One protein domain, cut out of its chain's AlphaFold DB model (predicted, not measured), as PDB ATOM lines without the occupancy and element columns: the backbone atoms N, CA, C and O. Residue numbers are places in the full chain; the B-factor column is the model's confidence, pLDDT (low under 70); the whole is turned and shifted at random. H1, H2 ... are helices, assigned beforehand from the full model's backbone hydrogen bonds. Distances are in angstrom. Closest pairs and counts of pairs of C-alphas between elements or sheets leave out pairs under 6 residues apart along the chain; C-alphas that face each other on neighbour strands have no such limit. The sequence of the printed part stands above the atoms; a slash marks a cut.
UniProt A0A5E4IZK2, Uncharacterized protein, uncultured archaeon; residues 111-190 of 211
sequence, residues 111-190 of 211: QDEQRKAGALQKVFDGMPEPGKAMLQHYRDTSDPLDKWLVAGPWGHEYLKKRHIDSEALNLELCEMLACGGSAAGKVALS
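What this domain is: This is residues 111 to 190 of the 211 residues of an uncharacterized protein of uncultured archaeon (UniProt A0A5E4IZK2). Two helical hairpins, H2 with H3 and H5 with H6, are joined side by side through H2 and H5, which run nearly parallel. H1 lies at one end of the longest axis, its residues 113 to 117 packing on H3 at a steep angle, and H6 lies at the other end, packed on H5; H4 sits near H1, H2 and H3. The printed part has 80 residues with six named helices, H1 to H6 in order along the chain, and no named strand, and its class is all helix. It is compact, with a radius of gyration of the C-alphas of 12.1 A, and rounded, spanning 33 by 25 by 21 A.

How they stand to each other: H1, residues 111 to 125, and H2, residues 130 to 140, only just touch, only at the corner by their link, with 3 pairs of C-alphas within 8 A; the closest C-alphas are those of Phe 124 and Pro 130, 5.1 A apart. H1 touches H3, residues 144 to 151, with residues 113 to 117 alone, at a steep tilt of 51 degrees, the same way; their closest C-alphas, of Ala 117 and Leu 149, are 6.8 A apart. H2 and H3 form a helical hairpin at a shallow tilt of 30 degrees, opposite ways, the closest C-alphas being those of Tyr 138 and Lys 147, 5.4 A. H4, residues 153 to 161, is close but not clearly touching H2, with the closest C-alphas, of Gly 131 and Leu 159, 7.1 A apart. H2 touches H5, residues 167 to 176, at a shallow tilt of 11 degrees, the same way, and their closest C-alphas, of Leu 135 and Leu 169, are 6.3 A apart. H5 and H6, residues 183 to 190, form a helical hairpin, opposite ways, at a tilt of 35.2 degrees, only just steep; their closest C-alphas, of Asn 170 and Leu 189, are 5.9 A apart. H6 is apart from H1, H2, H3 and H4. In H1 to H6 every O i to N i+4 pair is within hydrogen-bond range.

Where its parts are: H1 begins at C-alpha 111, (-79.649, 47.340, -19.350), and is 20.9 A long from first to last C-alpha. H2 is 15.1 A long, H3 10.5 A, H4 12.3 A, H5 14.4 A and H6 10.7 A. H2 begins at C-alpha 130, (-81.328, 40.556, 3.254), and H6 ends at C-alpha 190, (-62.711, 31.748, 2.813).

The domain as a whole: The two C-alphas farthest apart, of Gly 126 and Gly 181, are 34.4 A apart. The printed part has no cut. The links from H1 through to H5 are tight, the link from H5 to H6 is short, and no link is long. The mean pLDDT of the printed part is 95.4, and no printed residue is under 70.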
ATOM      1  N   GLN A 111     -78.421  46.665 -19.784       94.00
ATOM      2  CA  GLN A 111     -79.649  47.340 -19.350       94.00
ATOM      3  C   GLN A 111     -80.585  46.391 -18.591       94.00
ATOM      4  O   GLN A 111     -81.178  46.796 -17.591       94.00
ATOM      5  N   ASP A 112     -80.686  45.130 -19.020       93.44
ATOM      6  CA  ASP A 112     -81.482  44.117 -18.327       93.44
ATOM      7  C   ASP A 112     -80.901  43.811 -16.954       93.44
ATOM      8  O   ASP A 112     -81.634  43.810 -15.966       93.44
ATOM      9  N   GLU A 113     -79.580  43.639 -16.887       94.69
ATOM     10  CA  GLU A 113     -78.854  43.445 -15.633       94.69
ATOM     11  C   GLU A 113     -79.109  44.598 -14.668       94.69
ATOM     12  O   GLU A 113     -79.510  44.364 -13.533       94.69
ATOM     13  N   GLN A 114     -78.941  45.846 -15.117       95.62
ATOM     14  CA  GLN A 114     -79.117  47.022 -14.269       95.62
ATOM     15  C   GLN A 114     -80.562  47.173 -13.786       95.62
ATOM     16  O   GLN A 114     -80.800  47.440 -12.606       95.62
ATOM     17  N   ARG A 115     -81.536  46.983 -14.681       97.06
ATOM     18  CA  ARG A 115     -82.960  47.032 -14.340       97.06
ATOM     19  C   ARG A 115     -83.303  45.981 -13.290       97.06
ATOM     20  O   ARG A 115     -83.992  46.288 -12.318       97.06
ATOM     21  N   LYS A 116     -82.814  44.755 -13.473       96.44
ATOM     22  CA  LYS A 116     -83.148  43.631 -12.603       96.44
ATOM     23  C   LYS A 116     -82.422  43.687 -11.268       96.44
ATOM     24  O   LYS A 116     -83.063  43.538 -10.235       96.44
ATOM     25  N   ALA A 117     -81.144  44.050 -11.274       97.38
ATOM     26  CA  ALA A 117     -80.389  44.407 -10.079       97.38
ATOM     27  C   ALA A 117     -81.106  45.493  -9.259       97.38
ATOM     28  O   ALA A 117     -81.238  45.367  -8.045       97.38
ATOM     29  N   GLY A 118     -81.629  46.534  -9.913       97.69
ATOM     30  CA  GLY A 118     -82.403  47.584  -9.245       97.69
ATOM     31  C   GLY A 118     -83.719  47.083  -8.637       97.69
ATOM     32  O   GLY A 118     -84.101  47.535  -7.559       97.69
ATOM     33  N   ALA A 119     -84.407  46.147  -9.294       97.38
ATOM     34  CA  ALA A 119     -85.616  45.523  -8.756       97.38
ATOM     35  C   ALA A 119     -85.304  44.635  -7.542       97.38
ATOM     36  O   ALA A 119     -85.921  44.806  -6.493       97.38
ATOM     37  N   LEU A 120     -84.301  43.759  -7.655       97.88
ATOM     38  CA  LEU A 120     -83.837  42.902  -6.561       97.88
ATOM     39  C   LEU A 120     -83.359  43.727  -5.365       97.88
ATOM     40  O   LEU A 120     -83.718  43.428  -4.233       97.88
ATOM     41  N   GLN A 121     -82.623  44.816  -5.610       97.94
ATOM     42  CA  GLN A 121     -82.201  45.736  -4.557       97.94
ATOM     43  C   GLN A 121     -83.399  46.264  -3.760       97.94
ATOM     44  O   GLN A 121     -83.380  46.198  -2.537       97.94
ATOM     45  N   LYS A 122     -84.447  46.755  -4.434       97.38
ATOM     46  CA  LYS A 122     -85.654  47.261  -3.759       97.38
ATOM     47  C   LYS A 122     -86.345  46.185  -2.924       97.38
ATOM     48  O   LYS A 122     -86.848  46.498  -1.851       97.38
ATOM     49  N   VAL A 123     -86.370  44.944  -3.411       96.94
ATOM     50  CA  VAL A 123     -86.943  43.808  -2.680       96.94
ATOM     51  C   VAL A 123     -86.134  43.532  -1.417       96.94
ATOM     52  O   VAL A 123     -86.698  43.532  -0.328       96.94
ATOM     53  N   PHE A 124     -84.820  43.343  -1.540       97.62
ATOM     54  CA  PHE A 124     -83.969  42.975  -0.409       97.62
ATOM     55  C   PHE A 124     -83.799  44.107   0.608       97.62
ATOM     56  O   PHE A 124     -83.706  43.829   1.798       97.62
ATOM     57  N   ASP A 125     -83.840  45.371   0.175       96.25
ATOM     58  CA  ASP A 125     -83.800  46.535   1.074       96.25
ATOM     59  C   ASP A 125     -85.033  46.620   1.987       96.25
ATOM     60  O   ASP A 125     -84.964  47.230   3.051       96.25
ATOM     61  N   GLY A 126     -86.151  45.996   1.601       95.56
ATOM     62  CA  GLY A 126     -87.350  45.879   2.432       95.56
ATOM     63  C   GLY A 126     -87.350  44.682   3.390       95.56
ATOM     64  O   GLY A 126     -88.306  44.525   4.147       95.56
ATOM     65  N   MET A 127     -86.326  43.824   3.355       96.38
ATOM     66  CA  MET A 127     -86.284  42.586   4.139       96.38
ATOM     67  C   MET A 127     -85.496  42.769   5.442       96.38
ATOM     68  O   MET A 127     -84.448  43.411   5.436       96.38
ATOM     69  N   PRO A 128     -85.934  42.150   6.557       94.62
ATOM     70  CA  PRO A 128     -85.218  42.233   7.832       94.62
ATOM     71  C   PRO A 128     -83.855  41.529   7.787       94.62
ATOM     72  O   PRO A 128     -82.914  41.960   8.444       94.62
ATOM     73  N   GLU A 129     -83.738  40.461   6.993       94.50
ATOM     74  CA  GLU A 129     -82.503  39.689   6.833       94.50
ATOM     75  C   GLU A 129     -82.160  39.531   5.340       94.50
ATOM     76  O   GLU A 129     -82.439  38.480   4.749       94.50
ATOM     77  N   PRO A 130     -81.554  40.553   4.700       95.56
ATOM     78  CA  PRO A 130     -81.328  40.556   3.254       95.56
ATOM     79  C   PRO A 130     -80.526  39.351   2.749       95.56
ATOM     80  O   PRO A 130     -80.870  38.782   1.721       95.56
ATOM     81  N   GLY A 131     -79.508  38.898   3.493       94.06
ATOM     82  CA  GLY A 131     -78.717  37.717   3.119       94.06
ATOM     83  C   GLY A 131     -79.541  36.421   3.064       94.06
ATOM     84  O   GLY A 131     -79.396  35.640   2.123       94.06
ATOM     85  N   LYS A 132     -80.461  36.216   4.017       95.31
ATOM     86  CA  LYS A 132     -81.382  35.065   3.997       95.31
ATOM     87  C   LYS A 132     -82.417  35.196   2.885       95.31
ATOM     88  O   LYS A 132     -82.700  34.217   2.202       95.31
ATOM     89  N   ALA A 133     -82.945  36.401   2.674       96.62
ATOM     90  CA  ALA A 133     -83.894  36.672   1.598       96.62
ATOM     91  C   ALA A 133     -83.274  36.426   0.212       96.62
ATOM     92  O   ALA A 133     -83.917  35.831  -0.647       96.62
ATOM     93  N   MET A 134     -82.012  36.816   0.011       97.38
ATOM     94  CA  MET A 134     -81.249  36.509  -1.200       97.38
ATOM     95  C   MET A 134     -81.126  35.002  -1.425       97.38
ATOM     96  O   MET A 134     -81.418  34.520  -2.517       97.38
ATOM     97  N   LEU A 135     -80.741  34.245  -0.393       96.00
ATOM     98  CA  LEU A 135     -80.620  32.791  -0.493       96.00
ATOM     99  C   LEU A 135     -81.960  32.127  -0.843       96.00
ATOM    100  O   LEU A 135     -82.010  31.252  -1.707       96.00
ATOM    101  N   GLN A 136     -83.044  32.566  -0.204       96.31
ATOM    102  CA  GLN A 136     -84.383  32.066  -0.493       96.31
ATOM    103  C   GLN A 136     -84.801  32.400  -1.932       96.31
ATOM    104  O   GLN A 136     -85.222  31.513  -2.672       96.31
ATOM    105  N   HIS A 137     -84.570  33.639  -2.379       96.94
ATOM    106  CA  HIS A 137     -84.833  34.056  -3.759       96.94
ATOM    107  C   HIS A 137     -84.080  33.195  -4.774       96.94
ATOM    108  O   HIS A 137     -84.651  32.796  -5.785       96.94
ATOM    109  N   TYR A 138     -82.812  32.869  -4.504       95.94
ATOM    110  CA  TYR A 138     -82.008  32.000  -5.367       95.94
ATOM    111  C   TYR A 138     -82.603  30.590  -5.515       95.94
ATOM    112  O   TYR A 138     -82.539  30.004  -6.602       95.94
ATOM    113  N   ARG A 139     -83.169  30.042  -4.432       95.44
ATOM    114  CA  ARG A 139     -83.816  28.720  -4.417       95.44
ATOM    115  C   ARG A 139     -85.126  28.728  -5.199       95.44
ATOM    116  O   ARG A 139     -85.361  27.809  -5.982       95.44
ATOM    117  N   ASP A 140     -85.929  29.772  -5.022       96.31
ATOM    118  CA  ASP A 140     -87.291  29.842  -5.563       96.31
ATOM    119  C   ASP A 140     -87.333  30.283  -7.029       96.31
ATOM    120  O   ASP A 140     -88.206  29.865  -7.792       96.31
ATOM    121  N   THR A 141     -86.395  31.134  -7.450       95.06
ATOM    122  CA  THR A 141     -86.384  31.656  -8.816       95.06
ATOM    123  C   THR A 141     -85.917  30.598  -9.815       95.06
ATOM    124  O   THR A 141     -84.902  29.922  -9.633       95.06
ATOM    125  N   SER A 142     -86.633  30.477 -10.931       93.62
ATOM    126  CA  SER A 142     -86.177  29.730 -12.109       93.62
ATOM    127  C   SER A 142     -85.425  30.618 -13.102       93.62
ATOM    128  O   SER A 142     -84.860  30.108 -14.069       93.62
ATOM    129  N   ASP A 143     -85.393  31.934 -12.871       94.44
ATOM    130  CA  ASP A 143     -84.811  32.887 -13.800       94.44
ATOM    131  C   ASP A 143     -83.274  32.872 -13.722       94.44
ATOM    132  O   ASP A 143     -82.697  33.221 -12.684       94.44
ATOM    133  N   PRO A 144     -82.577  32.518 -14.817       94.44
ATOM    134  CA  PRO A 144     -81.124  32.420 -14.800       94.44
ATOM    135  C   PRO A 144     -80.413  33.746 -14.507       94.44
ATOM    136  O   PRO A 144     -79.318  33.741 -13.945       94.44
ATOM    137  N   LEU A 145     -81.012  34.886 -14.872       96.00
ATOM    138  CA  LEU A 145     -80.436  36.201 -14.605       96.00
ATOM    139  C   LEU A 145     -80.551  36.561 -13.123       96.00
ATOM    140  O   LEU A 145     -79.613  37.132 -12.577       96.00
ATOM    141  N   ASP A 146     -81.646  36.181 -12.457       96.56
ATOM    142  CA  ASP A 146     -81.754  36.357 -11.001       96.56
ATOM    143  C   ASP A 146     -80.743  35.491 -10.267       96.56
ATOM    144  O   ASP A 146     -80.051  35.987  -9.380       96.56
ATOM    145  N   LYS A 147     -80.617  34.218 -10.664       95.69
ATOM    146  CA  LYS A 147     -79.621  33.316 -10.074       95.69
ATOM    147  C   LYS A 147     -78.217  33.890 -10.197       95.69
ATOM    148  O   LYS A 147     -77.487  33.931  -9.209       95.69
ATOM    149  N   TRP A 148     -77.864  34.378 -11.386       96.44
ATOM    150  CA  TRP A 148     -76.564  34.992 -11.616       96.44
ATOM    151  C   TRP A 148     -76.356  36.282 -10.823       96.44
ATOM    152  O   TRP A 148     -75.291  36.458 -10.241       96.44
ATOM    153  N   LEU A 149     -77.348  37.172 -10.757       97.12
ATOM    154  CA  LEU A 149     -77.225  38.405  -9.979       97.12
ATOM    155  C   LEU A 149     -77.030  38.092  -8.494       97.12
ATOM    156  O   LEU A 149     -76.080  38.588  -7.891       97.12
ATOM    157  N   VAL A 150     -77.887  37.246  -7.921       96.62
ATOM    158  CA  VAL A 150     -77.882  36.927  -6.488       96.62
ATOM    159  C   VAL A 150     -76.613  36.193  -6.062       96.62
ATOM    160  O   VAL A 150     -76.017  36.569  -5.055       96.62
ATOM    161  N   ALA A 151     -76.191  35.169  -6.808       96.12
ATOM    162  CA  ALA A 151     -75.014  34.378  -6.452       96.12
ATOM    163  C   ALA A 151     -73.696  34.959  -6.994       96.12
ATOM    164  O   ALA A 151     -72.624  34.510  -6.601       96.12
ATOM    165  N   GLY A 152     -73.757  35.923  -7.914       96.00
ATOM    166  CA  GLY A 152     -72.601  36.491  -8.601       96.00
ATOM    167  C   GLY A 152     -72.072  37.799  -7.993       96.00
ATOM    168  O   GLY A 152     -72.427  38.178  -6.872       96.00
ATOM    169  N   PRO A 153     -71.232  38.537  -8.749       96.06
ATOM    170  CA  PRO A 153     -70.575  39.757  -8.272       96.06
ATOM    171  C   PRO A 153     -71.524  40.830  -7.730       96.06
ATOM    172  O   PRO A 153     -71.190  41.520  -6.769       96.06
ATOM    173  N   TRP A 154     -72.720  40.973  -8.314       96.88
ATOM    174  CA  TRP A 154     -73.691  41.959  -7.842       96.88
ATOM    175  C   TRP A 154     -74.174  41.656  -6.419       96.88
ATOM    176  O   TRP A 154     -74.180  42.559  -5.585       96.88
ATOM    177  N   GLY A 155     -74.546  40.405  -6.129       97.00
ATOM    178  CA  GLY A 155     -75.015  40.000  -4.806       97.00
ATOM    179  C   GLY A 155     -73.949  40.194  -3.729       97.00
ATOM    180  O   GLY A 155     -74.234  40.715  -2.650       97.00
ATOM    181  N   HIS A 156     -72.696  39.879  -4.058       96.50
ATOM    182  CA  HIS A 156     -71.553  40.160  -3.193       96.50
ATOM    183  C   HIS A 156     -71.408  41.657  -2.876       96.50
ATOM    184  O   HIS A 156     -71.357  42.050  -1.709       96.50
ATOM    185  N   GLU A 157     -71.412  42.511  -3.903       96.50
ATOM    186  CA  GLU A 157     -71.328  43.965  -3.723       96.50
ATOM    187  C   GLU A 157     -72.534  44.537  -2.966       96.50
ATOM    188  O   GLU A 157     -72.387  45.479  -2.182       96.50
ATOM    189  N   TYR A 158     -73.729  43.975  -3.174       97.44
ATOM    190  CA  TYR A 158     -74.948  44.361  -2.467       97.44
ATOM    191  C   TYR A 158     -74.802  44.168  -0.951       97.44
ATOM    192  O   TYR A 158     -75.074  45.112  -0.199       97.44
ATOM    193  N   LEU A 159     -74.342  42.987  -0.517       96.50
ATOM    194  CA  LEU A 159     -74.130  42.665   0.898       96.50
ATOM    195  C   LEU A 159     -73.001  43.499   1.501       96.50
ATOM    196  O   LEU A 159     -73.167  44.082   2.575       96.50
ATOM    197  N   LYS A 160     -71.883  43.635   0.775       94.94
ATOM    198  CA  LYS A 160     -70.716  44.404   1.221       94.94
ATOM    199  C   LYS A 160     -71.063  45.864   1.510       94.94
ATOM    200  O   LYS A 160     -70.719  46.377   2.571       94.94
ATOM    201  N   LYS A 161     -71.801  46.526   0.611       95.31
ATOM    202  CA  LYS A 161     -72.253  47.923   0.793       95.31
ATOM    203  C   LYS A 161     -73.168  48.123   2.000       95.31
ATOM    204  O   LYS A 161     -73.322  49.251   2.453       95.31
ATOM    205  N   ARG A 162     -73.784  47.050   2.496       94.88
ATOM    206  CA  ARG A 162     -74.676  47.048   3.665       94.88
ATOM    207  C   ARG A 162     -74.001  46.500   4.919       94.88
ATOM    208  O   ARG A 162     -74.665  46.365   5.938       94.88
ATOM    209  N   HIS A 163     -72.704  46.196   4.848       93.62
ATOM    210  CA  HIS A 163     -71.939  45.595   5.941       93.62
ATOM    211  C   HIS A 163     -72.550  44.280   6.454       93.62
ATOM    212  O   HIS A 163     -72.464  43.970   7.640       93.62
ATOM    213  N   ILE A 164     -73.169  43.506   5.558       94.44
ATOM    214  CA  ILE A 164     -73.748  42.200   5.880       94.44
ATOM    215  C   ILE A 164     -72.699  41.124   5.604       94.44
ATOM    216  O   ILE A 164     -72.117  41.087   4.518       94.44
ATOM    217  N   ASP A 165     -72.477  40.235   6.573       92.38
ATOM    218  CA  ASP A 165     -71.580  39.095   6.396       92.38
ATOM    219  C   ASP A 165     -72.158  38.102   5.374       92.38
ATOM    220  O   ASP A 165     -73.268  37.590   5.527       92.38
ATOM    221  N   SER A 166     -71.387  37.828   4.322       93.38
ATOM    222  CA  SER A 166     -71.739  36.876   3.270       93.38
ATOM    223  C   SER A 166     -71.484  35.411   3.637       93.38
ATOM    224  O   SER A 166     -71.756  34.553   2.808       93.38
ATOM    225  N   GLU A 167     -70.951  35.092   4.824       94.25
ATOM    226  CA  GLU A 167     -70.493  33.735   5.180       94.25
ATOM    227  C   GLU A 167     -71.587  32.677   4.990       94.25
ATOM    228  O   GLU A 167     -71.388  31.709   4.255       94.25
ATOM    229  N   ALA A 168     -72.765  32.897   5.579       93.31
ATOM    230  CA  ALA A 168     -73.892  31.971   5.468       93.31
ATOM    231  C   ALA A 168     -74.380  31.816   4.018       93.31
ATOM    232  O   ALA A 168     -74.649  30.703   3.573       93.31
ATOM    233  N   LEU A 169     -74.443  32.920   3.265       93.69
ATOM    234  CA  LEU A 169     -74.826  32.885   1.853       93.69
ATOM    235  C   LEU A 169     -73.803  32.086   1.031       93.69
ATOM    236  O   LEU A 169     -74.191  31.238   0.235       93.69
ATOM    237  N   ASN A 170     -72.505  32.330   1.227       95.19
ATOM    238  CA  ASN A 170     -71.439  31.669   0.475       95.19
ATOM    239  C   ASN A 170     -71.392  30.166   0.760       95.19
ATOM    240  O   ASN A 170     -71.194  29.392  -0.175       95.19
ATOM    241  N   LEU A 171     -71.581  29.753   2.019       95.88
ATOM    242  CA  LEU A 171     -71.651  28.342   2.411       95.88
ATOM    243  C   LEU A 171     -72.769  27.619   1.656       95.88
ATOM    244  O   LEU A 171     -72.514  26.653   0.940       95.88
ATOM    245  N   GLU A 172     -73.981  28.154   1.751       95.75
ATOM    246  CA  GLU A 172     -75.185  27.578   1.152       95.75
ATOM    247  C   GLU A 172     -75.134  27.583  -0.382       95.75
ATOM    248  O   GLU A 172     -75.468  26.593  -1.032       95.75
ATOM    249  N   LEU A 173     -74.663  28.676  -0.994       94.19
ATOM    250  CA  LEU A 173     -74.459  28.734  -2.442       94.19
ATOM    251  C   LEU A 173     -73.413  27.714  -2.901       94.19
ATOM    252  O   LEU A 173     -73.627  27.050  -3.913       94.19
ATOM    253  N   CYS A 174     -72.301  27.561  -2.174       95.56
ATOM    254  CA  CYS A 174     -71.262  26.600  -2.544       95.56
ATOM    255  C   CYS A 174     -71.732  25.148  -2.428       95.56
ATOM    256  O   CYS A 174     -71.311  24.315  -3.236       95.56
ATOM    257  N   GLU A 175     -72.594  24.849  -1.457       96.00
ATOM    258  CA  GLU A 175     -73.244  23.546  -1.321       96.00
ATOM    259  C   GLU A 175     -74.192  23.280  -2.494       96.00
ATOM    260  O   GLU A 175     -74.032  22.283  -3.199       96.00
ATOM    261  N   MET A 176     -75.107  24.211  -2.789       94.00
ATOM    262  CA  MET A 176     -76.061  24.072  -3.899       94.00
ATOM    263  C   MET A 176     -75.383  23.979  -5.272       94.00
ATOM    264  O   MET A 176     -75.885  23.302  -6.167       94.00
ATOM    265  N   LEU A 177     -74.254  24.666  -5.457       93.50
ATOM    266  CA  LEU A 177     -73.457  24.631  -6.688       93.50
ATOM    267  C   LEU A 177     -72.459  23.463  -6.727       93.50
ATOM    268  O   LEU A 177     -71.750  23.317  -7.722       93.50
ATOM    269  N   ALA A 178     -72.365  22.663  -5.658       95.12
ATOM    270  CA  ALA A 178     -71.380  21.594  -5.483       95.12
ATOM    271  C   ALA A 178     -69.933  22.040  -5.787       95.12
ATOM    272  O   ALA A 178     -69.127  21.288  -6.339       95.12
ATOM    273  N   CYS A 179     -69.586  23.285  -5.443       93.88
ATOM    274  CA  CYS A 179     -68.352  23.921  -5.902       93.88
ATOM    275  C   CYS A 179     -67.277  24.085  -4.820       93.88
ATOM    276  O   CYS A 179     -66.171  24.529  -5.138       93.88
ATOM    277  N   GLY A 180     -67.544  23.684  -3.572       91.75
ATOM    278  CA  GLY A 180     -66.628  23.878  -2.437       91.75
ATOM    279  C   GLY A 180     -65.235  23.251  -2.611       91.75
ATOM    280  O   GLY A 180     -64.262  23.732  -2.034       91.75
ATOM    281  N   GLY A 181     -65.107  22.214  -3.448       91.44
ATOM    282  CA  GLY A 181     -63.818  21.594  -3.780       91.44
ATOM    283  C   GLY A 181     -62.976  22.366  -4.808       91.44
ATOM    284  O   GLY A 181     -61.760  22.168  -4.872       91.44
ATOM    285  N   SER A 182     -63.596  23.249  -5.596       93.12
ATOM    286  CA  SER A 182     -62.923  24.034  -6.638       93.12
ATOM    287  C   SER A 182     -62.086  25.176  -6.054       93.12
ATOM    288  O   SER A 182     -62.342  25.638  -4.942       93.12
ATOM    289  N   ALA A 183     -61.103  25.679  -6.808       93.25
ATOM    290  CA  ALA A 183     -60.310  26.838  -6.390       93.25
ATOM    291  C   ALA A 183     -61.193  28.075  -6.120       93.25
ATOM    292  O   ALA A 183     -61.055  28.717  -5.080       93.25
ATOM    293  N   ALA A 184     -62.161  28.349  -6.999       94.38
ATOM    294  CA  ALA A 184     -63.101  29.457  -6.840       94.38
ATOM    295  C   ALA A 184     -64.015  29.275  -5.612       94.38
ATOM    296  O   ALA A 184     -64.202  30.208  -4.832       94.38
ATOM    297  N   GLY A 185     -64.515  28.056  -5.381       95.12
ATOM    298  CA  GLY A 185     -65.312  27.729  -4.195       95.12
ATOM    299  C   GLY A 185     -64.532  27.931  -2.899       95.12
ATOM    300  O   GLY A 185     -65.029  28.557  -1.970       95.12
ATOM    301  N   LYS A 186     -63.265  27.501  -2.849       95.19
ATOM    302  CA  LYS A 186     -62.391  27.725  -1.685       95.19
ATOM    303  C   LYS A 186     -62.171  29.212  -1.393       95.19
ATOM    304  O   LYS A 186     -62.149  29.595  -0.222       95.19
ATOM    305  N   VAL A 187     -62.027  30.049  -2.427       95.44
ATOM    306  CA  VAL A 187     -61.941  31.514  -2.272       95.44
ATOM    307  C   VAL A 187     -63.241  32.068  -1.688       95.44
ATOM    308  O   VAL A 187     -63.186  32.768  -0.677       95.44
ATOM    309  N   ALA A 188     -64.395  31.706  -2.256       95.50
ATOM    310  CA  ALA A 188     -65.702  32.173  -1.788       95.50
ATOM    311  C   ALA A 188     -65.988  31.778  -0.329       95.50
ATOM    312  O   ALA A 188     -66.392  32.615   0.480       95.50
ATOM    313  N   LEU A 189     -65.691  30.527   0.031       96.06
ATOM    314  CA  LEU A 189     -65.835  30.005   1.393       96.06
ATOM    315  C   LEU A 189     -64.879  30.672   2.392       96.06
ATOM    316  O   LEU A 189     -65.200  30.798   3.569       96.06
ATOM    317  N   SER A 190     -63.706  31.117   1.939       95.62
ATOM    318  CA  SER A 190     -62.711  31.748   2.813       95.62
ATOM    319  C   SER A 190     -62.886  33.260   2.945       95.62
ATOM    320  O   SER A 190     -62.281  33.849   3.842       95.62
TER     321      SER A 190